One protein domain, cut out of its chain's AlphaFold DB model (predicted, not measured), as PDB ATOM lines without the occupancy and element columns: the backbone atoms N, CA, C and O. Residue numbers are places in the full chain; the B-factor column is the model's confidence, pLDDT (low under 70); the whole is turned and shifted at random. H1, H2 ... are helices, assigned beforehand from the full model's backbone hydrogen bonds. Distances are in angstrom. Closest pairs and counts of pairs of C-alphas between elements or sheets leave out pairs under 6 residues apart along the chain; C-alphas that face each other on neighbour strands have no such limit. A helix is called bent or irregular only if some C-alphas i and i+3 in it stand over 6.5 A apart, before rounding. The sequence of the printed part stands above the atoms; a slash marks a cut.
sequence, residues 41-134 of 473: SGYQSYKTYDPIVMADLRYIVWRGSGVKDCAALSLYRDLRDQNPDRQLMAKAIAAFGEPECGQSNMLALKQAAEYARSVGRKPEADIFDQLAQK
ATOM      1  N   SER A  41     115.245 147.910 155.112       77.06
ATOM      2  CA  SER A  41     115.945 148.976 154.388       77.06
ATOM      3  C   SER A  41     117.474 148.898 154.542       77.06
ATOM      4  O   SER A  41     118.212 149.128 153.574       77.06
ATOM      5  N   GLY A  42     117.958 148.484 155.719       77.81
ATOM      6  CA  GLY A  42     119.384 148.290 155.987       77.81
ATOM      7  C   GLY A  42     119.991 147.195 155.108       77.81
ATOM      8  O   GLY A  42     121.015 147.408 154.462       77.81
ATOM      9  N   TYR A  43     119.310 146.055 154.977       82.56
ATOM     10  CA  TYR A  43     119.786 144.946 154.144       82.56
ATOM     11  C   TYR A  43     119.723 145.244 152.649       82.56
ATOM     12  O   TYR A  43     120.615 144.850 151.902       82.56
ATOM     13  N   GLN A  44     118.692 145.961 152.200       80.00
ATOM     14  CA  GLN A  44     118.536 146.327 150.789       80.00
ATOM     15  C   GLN A  44     119.617 147.300 150.304       80.00
ATOM     16  O   GLN A  44     119.951 147.317 149.120       80.00
ATOM     17  N   SER A  45     120.157 148.117 151.211       82.94
ATOM     18  CA  SER A  45     121.200 149.102 150.913       82.94
ATOM     19  C   SER A  45     122.620 148.621 151.237       82.94
ATOM     20  O   SER A  45     123.588 149.303 150.879       82.94
ATOM     21  N   TYR A  46     122.762 147.441 151.856       87.00
ATOM     22  CA  TYR A  46     124.049 146.871 152.242       87.00
ATOM     23  C   TYR A  46     124.902 146.537 151.012       87.00
ATOM     24  O   TYR A  46     124.492 145.796 150.117       87.00
ATOM     25  N   LYS A  47     126.127 147.072 150.961       86.19
ATOM     26  CA  LYS A  47     127.054 146.866 149.841       86.19
ATOM     27  C   LYS A  47     128.121 145.854 150.214       86.19
ATOM     28  O   LYS A  47     128.925 146.089 151.110       86.19
ATOM     29  N   THR A  48     128.173 144.757 149.473       90.06
ATOM     30  CA  THR A  48     129.199 143.725 149.622       90.06
ATOM     31  C   THR A  48     129.502 143.079 148.279       90.06
ATOM     32  O   THR A  48     128.657 143.050 147.388       90.06
ATOM     33  N   TYR A  49     130.723 142.572 148.146       88.94
ATOM     34  CA  TYR A  49     131.146 141.735 147.022       88.94
ATOM     35  C   TYR A  49     131.352 140.278 147.445       88.94
ATOM     36  O   TYR A  49     131.659 139.439 146.601       88.94
ATOM     37  N   ASP A  50     131.197 139.969 148.738       91.56
ATOM     38  CA  ASP A  50     131.269 138.597 149.224       91.56
ATOM     39  C   ASP A  50     129.983 137.854 148.815       91.56
ATOM     40  O   ASP A  50     128.889 138.251 149.235       91.56
ATOM     41  N   PRO A  51     130.080 136.795 147.992       91.50
ATOM     42  CA  PRO A  51     128.919 136.066 147.496       91.50
ATOM     43  C   PRO A  51     128.089 135.394 148.587       91.50
ATOM     44  O   PRO A  51     126.881 135.273 148.395       91.50
ATOM     45  N   ILE A  52     128.690 134.990 149.712       92.38
ATOM     46  CA  ILE A  52     127.934 134.388 150.817       92.38
ATOM     47  C   ILE A  52     127.128 135.476 151.526       92.38
ATOM     48  O   ILE A  52     125.923 135.328 151.680       92.38
ATOM     49  N   VAL A  53     127.747 136.628 151.816       93.38
ATOM     50  CA  VAL A  53     127.028 137.773 152.405       93.38
ATOM     51  C   VAL A  53     125.879 138.207 151.492       93.38
ATOM     52  O   VAL A  53     124.762 138.401 151.956       93.38
ATOM     53  N   MET A  54     126.110 138.327 150.178       93.12
ATOM     54  CA  MET A  54     125.041 138.666 149.224       93.12
ATOM     55  C   MET A  54     123.885 137.660 149.257       93.12
ATOM     56  O   MET A  54     122.729 138.054 149.094       93.12
ATOM     57  N   ALA A  55     124.185 136.375 149.438       93.75
ATOM     58  CA  ALA A  55     123.178 135.333 149.551       93.75
ATOM     59  C   ALA A  55     122.364 135.480 150.843       93.75
ATOM     60  O   ALA A  55     121.134 135.485 150.762       93.75
ATOM     61  N   ASP A  56     123.022 135.716 151.984       93.75
ATOM     62  CA  ASP A  56     122.348 135.898 153.275       93.75
ATOM     63  C   ASP A  56     121.427 137.111 153.248       93.75
ATOM     64  O   ASP A  56     120.272 137.012 153.642       93.75
ATOM     65  N   LEU A  57     121.897 138.247 152.720       93.56
ATOM     66  CA  LEU A  57     121.091 139.466 152.595       93.56
ATOM     67  C   LEU A  57     119.798 139.197 151.816       93.56
ATOM     68  O   LEU A  57     118.714 139.612 152.228       93.56
ATOM     69  N   ARG A  58     119.896 138.464 150.701       93.62
ATOM     70  CA  ARG A  58     118.729 138.079 149.896       93.62
ATOM     71  C   ARG A  58     117.821 137.112 150.646       93.62
ATOM     72  O   ARG A  58     116.604 137.260 150.567       93.62
ATOM     73  N   TYR A  59     118.386 136.160 151.386       92.19
ATOM     74  CA  TYR A  59     117.612 135.215 152.189       92.19
ATOM     75  C   TYR A  59     116.876 135.910 153.338       92.19
ATOM     76  O   TYR A  59     115.693 135.657 153.552       92.19
ATOM     77  N   ILE A  60     117.534 136.853 154.013       92.69
ATOM     78  CA  ILE A  60     116.944 137.675 155.068       92.69
ATOM     79  C   ILE A  60     115.804 138.525 154.511       92.69
ATOM     80  O   ILE A  60     114.712 138.519 155.077       92.69
ATOM     81  N   VAL A  61     115.999 139.196 153.372       92.31
ATOM     82  CA  VAL A  61     114.930 139.968 152.718       92.31
ATOM     83  C   VAL A  61     113.782 139.062 152.270       92.31
ATOM     84  O   VAL A  61     112.620 139.436 152.439       92.31
ATOM     85  N   TRP A  62     114.067 137.865 151.747       92.56
ATOM     86  CA  TRP A  62     113.033 136.874 151.440       92.56
ATOM     87  C   TRP A  62     112.234 136.537 152.706       92.56
ATOM     88  O   TRP A  62     111.016 136.726 152.723       92.56
ATOM     89  N   ARG A  63     112.886 136.095 153.783       89.81
ATOM     90  CA  ARG A  63     112.227 135.742 155.053       89.81
ATOM     91  C   ARG A  63     111.422 136.905 155.637       89.81
ATOM     92  O   ARG A  63     110.301 136.695 156.084       89.81
ATOM     93  N   GLY A  64     111.974 138.114 155.562       88.31
ATOM     94  CA  GLY A  64     111.368 139.357 156.030       88.31
ATOM     95  C   GLY A  64     110.124 139.793 155.281       88.31
ATOM     96  O   GLY A  64     109.132 140.185 155.885       88.31
ATOM     97  N   SER A  65     110.177 139.732 153.955       89.56
ATOM     98  CA  SER A  65     109.087 140.199 153.095       89.56
ATOM     99  C   SER A  65     108.038 139.122 152.806       89.56
ATOM    100  O   SER A  65     106.967 139.431 152.286       89.56
ATOM    101  N   GLY A  66     108.360 137.850 153.058       89.69
ATOM    102  CA  GLY A  66     107.585 136.704 152.584       89.69
ATOM    103  C   GLY A  66     107.683 136.477 151.069       89.69
ATOM    104  O   GLY A  66     107.070 135.541 150.549       89.69
ATOM    105  N   VAL A  67     108.458 137.292 150.341       92.06
ATOM    106  CA  VAL A  67     108.636 137.170 148.890       92.06
ATOM    107  C   VAL A  67     109.786 136.215 148.601       92.06
ATOM    108  O   VAL A  67     110.949 136.506 148.858       92.06
ATOM    109  N   LYS A  68     109.442 135.052 148.051       93.75
ATOM    110  CA  LYS A  68     110.375 133.954 147.795       93.75
ATOM    111  C   LYS A  68     111.460 134.294 146.774       93.75
ATOM    112  O   LYS A  68     111.135 134.615 145.635       93.75
ATOM    113  N   ASP A  69     112.730 134.102 147.146       94.50
ATOM    114  CA  ASP A  69     113.895 134.278 146.265       94.50
ATOM    115  C   ASP A  69     114.802 133.034 146.227       94.50
ATOM    116  O   ASP A  69     115.885 132.974 146.811       94.50
ATOM    117  N   CYS A  70     114.381 132.022 145.468       94.25
ATOM    118  CA  CYS A  70     115.161 130.795 145.288       94.25
ATOM    119  C   CYS A  70     116.497 130.997 144.558       94.25
ATOM    120  O   CYS A  70     117.351 130.112 144.600       94.25
ATOM    121  N   ALA A  71     116.704 132.136 143.892       93.00
ATOM    122  CA  ALA A  71     117.971 132.444 143.239       93.00
ATOM    123  C   ALA A  71     119.042 132.927 144.235       93.00
ATOM    124  O   ALA A  71     120.191 133.118 143.841       93.00
ATOM    125  N   ALA A  72     118.708 133.117 145.517       92.50
ATOM    126  CA  ALA A  72     119.708 133.283 146.571       92.50
ATOM    127  C   ALA A  72     120.523 131.990 146.774       92.50
ATOM    128  O   ALA A  72     121.742 132.040 146.904       92.50
ATOM    129  N   LEU A  73     119.879 130.818 146.677       92.00
ATOM    130  CA  LEU A  73     120.522 129.517 146.919       92.00
ATOM    131  C   LEU A  73     121.633 129.174 145.920       92.00
ATOM    132  O   LEU A  73     122.602 128.502 146.279       92.00
ATOM    133  N   SER A  74     121.539 129.661 144.678       91.62
ATOM    134  CA  SER A  74     122.594 129.435 143.685       91.62
ATOM    135  C   SER A  74     123.917 130.083 144.091       91.62
ATOM    136  O   SER A  74     124.966 129.555 143.747       91.62
ATOM    137  N   LEU A  75     123.891 131.179 144.858       93.81
ATOM    138  CA  LEU A  75     125.114 131.834 145.327       93.81
ATOM    139  C   LEU A  75     125.895 130.944 146.308       93.81
ATOM    140  O   LEU A  75     127.117 130.860 146.203       93.81
ATOM    141  N   TYR A  76     125.209 130.207 147.187       95.06
ATOM    142  CA  TYR A  76     125.860 129.223 148.059       95.06
ATOM    143  C   TYR A  76     126.331 127.986 147.281       95.06
ATOM    144  O   TYR A  76     127.471 127.519 147.420       95.06
ATOM    145  N   ARG A  77     125.460 127.447 146.419       93.25
ATOM    146  CA  ARG A  77     125.748 126.238 145.636       93.25
ATOM    147  C   ARG A  77     126.931 126.435 144.694       93.25
ATOM    148  O   ARG A  77     127.788 125.556 144.598       93.25
ATOM    149  N   ASP A  78     127.014 127.593 144.056       93.50
ATOM    150  CA  ASP A  78     128.007 127.873 143.024       93.50
ATOM    151  C   ASP A  78     129.263 128.558 143.600       93.50
ATOM    152  O   ASP A  78     130.208 128.830 142.855       93.50
ATOM    153  N   LEU A  79     129.316 128.773 144.927       94.25
ATOM    154  CA  LEU A  79     130.480 129.320 145.623       94.25
ATOM    155  C   LEU A  79     131.752 128.527 145.289       94.25
ATOM    156  O   LEU A  79     131.811 127.301 145.449       94.25
ATOM    157  N   ARG A  80     132.785 129.267 144.877       90.94
ATOM    158  CA  ARG A  80     134.158 128.791 144.682       90.94
ATOM    159  C   ARG A  80     135.093 129.613 145.558       90.94
ATOM    160  O   ARG A  80     135.564 130.667 145.150       90.94
ATOM    161  N   ASP A  81     135.333 129.112 146.759       90.06
ATOM    162  CA  ASP A  81     136.241 129.688 147.744       90.06
ATOM    163  C   ASP A  81     137.421 128.738 147.997       90.06
ATOM    164  O   ASP A  81     137.282 127.517 147.860       90.06
ATOM    165  N   GLN A  82     138.580 129.300 148.342       89.88
ATOM    166  CA  GLN A  82     139.761 128.529 148.737       89.88
ATOM    167  C   GLN A  82     139.679 128.069 150.196       89.88
ATOM    168  O   GLN A  82     140.359 127.118 150.572       89.88
ATOM    169  N   ASN A  83     138.859 128.731 151.017       91.44
ATOM    170  CA  ASN A  83     138.647 128.363 152.404       91.44
ATOM    171  C   ASN A  83     137.631 127.200 152.500       91.44
ATOM    172  O   ASN A  83     136.448 127.389 152.194       91.44
ATOM    173  N   PRO A  84     138.055 126.009 152.960       92.44
ATOM    174  CA  PRO A  84     137.176 124.849 153.057       92.44
ATOM    175  C   PRO A  84     136.088 124.998 154.135       92.44
ATOM    176  O   PRO A  84     135.015 124.421 153.972       92.44
ATOM    177  N   ASP A  85     136.302 125.802 155.184       91.75
ATOM    178  CA  ASP A  85     135.274 126.092 156.194       91.75
ATOM    179  C   ASP A  85     134.135 126.934 155.576       91.75
ATOM    180  O   ASP A  85     132.955 126.657 155.793       91.75
ATOM    181  N   ARG A  86     134.469 127.902 154.705       93.62
ATOM    182  CA  ARG A  86     133.472 128.681 153.938       93.62
ATOM    183  C   ARG A  86     132.727 127.820 152.921       93.62
ATOM    184  O   ARG A  86     131.522 127.986 152.737       93.62
ATOM    185  N   GLN A  87     133.424 126.880 152.284       95.44
ATOM    186  CA  GLN A  87     132.789 125.924 151.379       95.44
ATOM    187  C   GLN A  87     131.806 125.017 152.116       95.44
ATOM    188  O   GLN A  87     130.659 124.916 151.686       95.44
ATOM    189  N   LEU A  88     132.219 124.412 153.235       95.81
ATOM    190  CA  LEU A  88     131.336 123.614 154.086       95.81
ATOM    191  C   LEU A  88     130.060 124.386 154.417       95.81
ATOM    192  O   LEU A  88     128.964 123.895 154.161       95.81
ATOM    193  N   MET A  89     130.220 125.604 154.928       94.88
ATOM    194  CA  MET A  89     129.107 126.453 155.323       94.88
ATOM    195  C   MET A  89     128.116 126.676 154.177       94.88
ATOM    196  O   MET A  89     126.934 126.375 154.313       94.88
ATOM    197  N   ALA A  90     128.603 127.110 153.014       96.62
ATOM    198  CA  ALA A  90     127.752 127.348 151.856       96.62
ATOM    199  C   ALA A  90     127.034 126.070 151.381       96.62
ATOM    200  O   ALA A  90     125.850 126.111 151.045       96.62
ATOM    201  N   LYS A  91     127.709 124.912 151.364       97.75
ATOM    202  CA  LYS A  91     127.061 123.657 150.941       97.75
ATOM    203  C   LYS A  91     126.051 123.154 151.967       97.75
ATOM    204  O   LYS A  91     125.015 122.635 151.565       97.75
ATOM    205  N   ALA A  92     126.310 123.344 153.260       97.69
ATOM    206  CA  ALA A  92     125.356 123.023 154.311       97.69
ATOM    207  C   ALA A  92     124.115 123.927 154.225       97.69
ATOM    208  O   ALA A  92     123.002 123.413 154.165       97.69
ATOM    209  N   ILE A  93     124.289 125.245 154.089       97.12
ATOM    210  CA  ILE A  93     123.180 126.189 153.878       97.12
ATOM    211  C   ILE A  93     122.339 125.779 152.660       97.12
ATOM    212  O   ILE A  93     121.121 125.626 152.769       97.12
ATOM    213  N   ALA A  94     122.978 125.506 151.517       97.31
ATOM    214  CA  ALA A  94     122.277 125.021 150.329       97.31
ATOM    215  C   ALA A  94     121.523 123.706 150.600       97.31
ATOM    216  O   ALA A  94     120.364 123.574 150.218       97.31
ATOM    217  N   ALA A  95     122.133 122.758 151.316       98.00
ATOM    218  CA  ALA A  95     121.525 121.467 151.625       98.00
ATOM    219  C   ALA A  95     120.229 121.571 152.449       98.00
ATOM    220  O   ALA A  95     119.310 120.770 152.250       98.00
ATOM    221  N   PHE A  96     120.127 122.540 153.359       97.75
ATOM    222  CA  PHE A  96     118.905 122.752 154.144       97.75
ATOM    223  C   PHE A  96     117.952 123.777 153.522       97.75
ATOM    224  O   PHE A  96     116.757 123.711 153.796       97.75
ATOM    225  N   GLY A  97     118.433 124.663 152.645       96.12
ATOM    226  CA  GLY A  97     117.611 125.652 151.945       96.12
ATOM    227  C   GLY A  97     116.977 125.160 150.634       96.12
ATOM    228  O   GLY A  97     115.859 125.548 150.301       96.12
ATOM    229  N   GLU A  98     117.627 124.264 149.883       96.31
ATOM    230  CA  GLU A  98     117.107 123.715 148.613       96.31
ATOM    231  C   GLU A  98     115.694 123.102 148.718       96.31
ATOM    232  O   GLU A  98     114.855 123.396 147.851       96.31
ATOM    233  N   PRO A  99     115.352 122.331 149.773       96.38
ATOM    234  CA  PRO A  99     114.004 121.794 149.954       96.38
ATOM    235  C   PRO A  99     112.937 122.882 150.099       96.38
ATOM    236  O   PRO A  99     111.809 122.694 149.637       96.38
ATOM    237  N   GLU A 100     113.285 124.048 150.650       93.62
ATOM    238  CA  GLU A 100     112.366 125.184 150.755       93.62
ATOM    239  C   GLU A 100     111.931 125.682 149.379       93.62
ATOM    240  O   GLU A 100     110.827 126.197 149.224       93.62
ATOM    241  N   CYS A 101     112.760 125.476 148.356       94.56
ATOM    242  CA  CYS A 101     112.497 125.785 146.955       94.56
ATOM    243  C   CYS A 101     111.980 124.592 146.139       94.56
ATOM    244  O   CYS A 101     111.876 124.699 144.917       94.56
ATOM    245  N   GLY A 102     111.635 123.473 146.786       94.62
ATOM    246  CA  GLY A 102     111.199 122.248 146.110       94.62
ATOM    247  C   GLY A 102     112.312 121.561 145.314       94.62
ATOM    248  O   GLY A 102     112.023 120.765 144.421       94.62
ATOM    249  N   GLN A 103     113.577 121.882 145.600       95.56
ATOM    250  CA  GLN A 103     114.742 121.309 144.932       95.56
ATOM    251  C   GLN A 103     115.293 120.119 145.730       95.56
ATOM    252  O   GLN A 103     115.064 119.985 146.932       95.56
ATOM    253  N   SER A 104     116.007 119.221 145.047       95.38
ATOM    254  CA  SER A 104     116.668 118.092 145.707       95.38
ATOM    255  C   SER A 104     117.972 118.539 146.351       95.38
ATOM    256  O   SER A 104     118.847 119.028 145.649       95.38
ATOM    257  N   ASN A 105     118.133 118.244 147.641       96.81
ATOM    258  CA  ASN A 105     119.330 118.566 148.415       96.81
ATOM    259  C   ASN A 105     120.422 117.493 148.438       96.81
ATOM    260  O   ASN A 105     121.430 117.634 149.129       96.81
ATOM    261  N   MET A 106     120.254 116.399 147.691       97.69
ATOM    262  CA  MET A 106     121.174 115.259 147.752       97.69
ATOM    263  C   MET A 106     122.605 115.633 147.332       97.69
ATOM    264  O   MET A 106     123.563 115.128 147.915       97.69
ATOM    265  N   LEU A 107     122.763 116.484 146.311       97.56
ATOM    266  CA  LEU A 107     124.088 116.911 145.854       97.56
ATOM    267  C   LEU A 107     124.752 117.833 146.881       97.56
ATOM    268  O   LEU A 107     125.903 117.592 147.239       97.56
ATOM    269  N   ALA A 108     124.020 118.830 147.385       98.00
ATOM    270  CA  ALA A 108     124.519 119.753 148.396       98.00
ATOM    271  C   ALA A 108     124.924 119.021 149.688       98.00
ATOM    272  O   ALA A 108     126.005 119.276 150.207       98.00
ATOM    273  N   LEU A 109     124.139 118.032 150.140       98.62
ATOM    274  CA  LEU A 109     124.493 117.179 151.283       98.62
ATOM    275  C   LEU A 109     125.802 116.408 151.054       98.62
ATOM    276  O   LEU A 109     126.668 116.406 151.921       98.62
ATOM    277  N   LYS A 110     125.989 115.792 149.878       98.50
ATOM    278  CA  LYS A 110     127.242 115.083 149.551       98.50
ATOM    279  C   LYS A 110     128.450 116.019 149.532       98.50
ATOM    280  O   LYS A 110     129.517 115.652 150.015       98.50
ATOM    281  N   GLN A 111     128.287 117.227 148.992       98.31
ATOM    282  CA  GLN A 111     129.353 118.229 148.978       98.31
ATOM    283  C   GLN A 111     129.649 118.756 150.390       98.31
ATOM    284  O   GLN A 111     130.813 118.892 150.756       98.31
ATOM    285  N   ALA A 112     128.621 119.002 151.208       98.31
ATOM    286  CA  ALA A 112     128.791 119.368 152.612       98.31
ATOM    287  C   ALA A 112     129.545 118.270 153.379       98.31
ATOM    288  O   ALA A 112     130.484 118.577 154.107       98.31
ATOM    289  N   ALA A 113     129.227 116.991 153.142       98.56
ATOM    290  CA  ALA A 113     129.961 115.864 153.714       98.56
ATOM    291  C   ALA A 113     131.443 115.853 153.308       98.56
ATOM    292  O   ALA A 113     132.320 115.645 154.146       98.56
ATOM    293  N   GLU A 114     131.750 116.088 152.029       98.31
ATOM    294  CA  GLU A 114     133.126 116.178 151.529       98.31
ATOM    295  C   GLU A 114     133.922 117.280 152.242       98.31
ATOM    296  O   GLU A 114     134.991 117.010 152.803       98.31
ATOM    297  N   TYR A 115     133.379 118.499 152.297       97.56
ATOM    298  CA  TYR A 115     134.061 119.611 152.950       97.56
ATOM    299  C   TYR A 115     134.160 119.418 154.465       97.56
ATOM    300  O   TYR A 115     135.237 119.649 155.014       97.56
ATOM    301  N   ALA A 116     133.119 118.898 155.122       97.12
ATOM    302  CA  ALA A 116     133.150 118.559 156.546       97.12
ATOM    303  C   ALA A 116     134.300 117.593 156.873       97.12
ATOM    304  O   ALA A 116     135.047 117.824 157.825       97.12
ATOM    305  N   ARG A 117     134.549 116.570 156.041       96.75
ATOM    306  CA  ARG A 117     135.735 115.703 156.206       96.75
ATOM    307  C   ARG A 117     137.036 116.470 156.048       96.75
ATOM    308  O   ARG A 117     137.947 116.263 156.849       96.75
ATOM    309  N   SER A 118     137.123 117.333 155.037       95.38
ATOM    310  CA  SER A 118     138.341 118.097 154.740       95.38
ATOM    311  C   SER A 118     138.746 119.036 155.883       95.38
ATOM    312  O   SER A 118     139.937 119.226 156.118       95.38
ATOM    313  N   VAL A 119     137.772 119.555 156.640       92.62
ATOM    314  CA  VAL A 119     138.009 120.438 157.794       92.62
ATOM    315  C   VAL A 119     138.066 119.707 159.137       92.62
ATOM    316  O   VAL A 119     138.297 120.343 160.164       92.62
ATOM    317  N   GLY A 120     137.911 118.377 159.135       91.75
ATOM    318  CA  GLY A 120     138.035 117.521 160.318       91.75
ATOM    319  C   GLY A 120     136.733 117.237 161.078       91.75
ATOM    320  O   GLY A 120     136.781 116.552 162.097       91.75
ATOM    321  N   ARG A 121     135.576 117.675 160.571       93.19
ATOM    322  CA  ARG A 121     134.242 117.525 161.184       93.19
ATOM    323  C   ARG A 121     133.600 116.189 160.796       93.19
ATOM    324  O   ARG A 121     132.571 116.117 160.126       93.19
ATOM    325  N   LYS A 122     134.277 115.089 161.147       94.44
ATOM    326  CA  LYS A 122     133.918 113.725 160.704       94.44
ATOM    327  C   LYS A 122     132.501 113.286 161.104       94.44
ATOM    328  O   LYS A 122     131.803 112.799 160.219       94.44
ATOM    329  N   PRO A 123     132.044 113.457 162.364       95.50
ATOM    330  CA  PRO A 123     130.690 113.049 162.742       95.50
ATOM    331  C   PRO A 123     129.627 113.771 161.911       95.50
ATOM    332  O   PRO A 123     128.681 113.152 161.437       95.50
ATOM    333  N   GLU A 124     129.812 115.069 161.682       96.25
ATOM    334  CA  GLU A 124     128.911 115.876 160.860       96.25
ATOM    335  C   GLU A 124     128.912 115.417 159.393       96.25
ATOM    336  O   GLU A 124     127.846 115.253 158.798       96.25
ATOM    337  N   ALA A 125     130.086 115.103 158.834       97.81
ATOM    338  CA  ALA A 125     130.191 114.537 157.493       97.81
ATOM    339  C   ALA A 125     129.430 113.213 157.335       97.81
ATOM    340  O   ALA A 125     128.741 113.003 156.334       97.81
ATOM    341  N   ASP A 126     129.538 112.321 158.321       98.06
ATOM    342  CA  ASP A 126     128.848 111.031 158.305       98.06
ATOM    343  C   ASP A 126     127.327 111.205 158.404       98.06
ATOM    344  O   ASP A 126     126.573 110.430 157.805       98.06
ATOM    345  N   ILE A 127     126.859 112.228 159.126       98.31
ATOM    346  CA  ILE A 127     125.436 112.572 159.174       98.31
ATOM    347  C   ILE A 127     124.969 113.107 157.816       98.31
ATOM    348  O   ILE A 127     123.940 112.650 157.318       98.31
ATOM    349  N   PHE A 128     125.722 114.003 157.171       98.62
ATOM    350  CA  PHE A 128     125.376 114.500 155.836       98.62
ATOM    351  C   PHE A 128     125.261 113.386 154.792       98.62
ATOM    352  O   PHE A 128     124.299 113.364 154.021       98.62
ATOM    353  N   ASP A 129     126.177 112.419 154.803       98.62
ATOM    354  CA  ASP A 129     126.108 111.255 153.917       98.62
ATOM    355  C   ASP A 129     124.849 110.411 154.155       98.62
ATOM    356  O   ASP A 129     124.168 110.013 153.204       98.62
ATOM    357  N   GLN A 130     124.508 110.155 155.419       98.38
ATOM    358  CA  GLN A 130     123.305 109.401 155.778       98.38
ATOM    359  C   GLN A 130     122.020 110.165 155.436       98.38
ATOM    360  O   GLN A 130     121.035 109.557 155.013       98.38
ATOM    361  N   LEU A 131     122.020 111.496 155.565       98.31
ATOM    362  CA  LEU A 131     120.915 112.346 155.122       98.31
ATOM    363  C   LEU A 131     120.747 112.271 153.601       98.31
ATOM    364  O   LEU A 131     119.629 112.071 153.123       98.31
ATOM    365  N   ALA A 132     121.843 112.329 152.838       97.94
ATOM    366  CA  ALA A 132     121.806 112.206 151.379       97.94
ATOM    367  C   ALA A 132     121.248 110.845 150.923       97.94
ATOM    368  O   ALA A 132     120.593 110.753 149.884       97.94
ATOM    369  N   GLN A 133     121.487 109.792 151.707       97.62
ATOM    370  CA  GLN A 133     120.987 108.436 151.471       97.62
ATOM    371  C   GLN A 133     119.600 108.176 152.079       97.62
ATOM    372  O   GLN A 133     119.035 107.106 151.859       97.62
ATOM    373  N   LYS A 134     119.035 109.135 152.828       96.12
ATOM    374  CA  LYS A 134     117.780 108.993 153.589       96.12
ATOM    375  C   LYS A 134     117.800 107.839 154.602       96.12
ATOM    376  O   LYS A 134     116.771 107.223 154.872       96.12
TER     377      LYS A 134
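Overview. This is residues 41 to 134 of the 473 residues of an uncharacterized protein of Acidobacteria bacterium (UniProt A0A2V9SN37). Short H1 sits at one end of a slab in which H2, H3, H4, H5 and H6 zigzag side by side, each folding back on the one before. The printed part has 94 residues with six named helices, H1 to H6 in chain order, and no named strand: all helix. It is compact, radius of gyration of the C-alphas 13.8 A, spanning 40 by 29 by 18 A.

Along the chain. Find C-alpha 41 at (115.945, 148.976, 154.388); H1 runs from there to residue 45, 6.3 A. Look next for H2, residues 51 to 65, 21.0 A; H3, 70 to 77, 11.5 A; H4, 84 to 101, 25.4 A, with a kink of 27 degrees near residue 95 and only just irregular, C-alphas 96 and 99 being 6.52 A apart; H5, 106 to 118, 18.8 A; and H6, 122 to 132, 15.4 A, ending at C-alpha 132 (121.806, 112.206, 151.379).

Arrangement. H1 touches H2 at residues 57 to 61 alone, closest C-alphas Tyr 43 and Leu 57, 5.8 A. Four hairpins follow, opposite ways at shallow tilts, with these closest C-alphas: H2 and H3, 27 degrees, Ala 55 and Ala 72, 5.0 A; H3 and H4, 26 degrees, Tyr 76 and Ala 90, 4.6 A; H4 and H5, 19 degrees, Ala 95 and Ala 108, 4.7 A; H5 and H6, 11 degrees, Ala 113 and Ala 125, 4.0 A. H2 and H6 are apart. Every O i to N i+4 pair is within hydrogen-bond range in H1, H2, H5 and H6; H4 has 11 of 14, H3 1 of 4 beside 4 of 5 O i to N i+3.

Size, cuts and confidence. The farthest C-alphas, Ser 41 and Gln 133, are 41.0 A apart. The printed part has no cut and no long link, and no printed residue is under 70 in pLDDT.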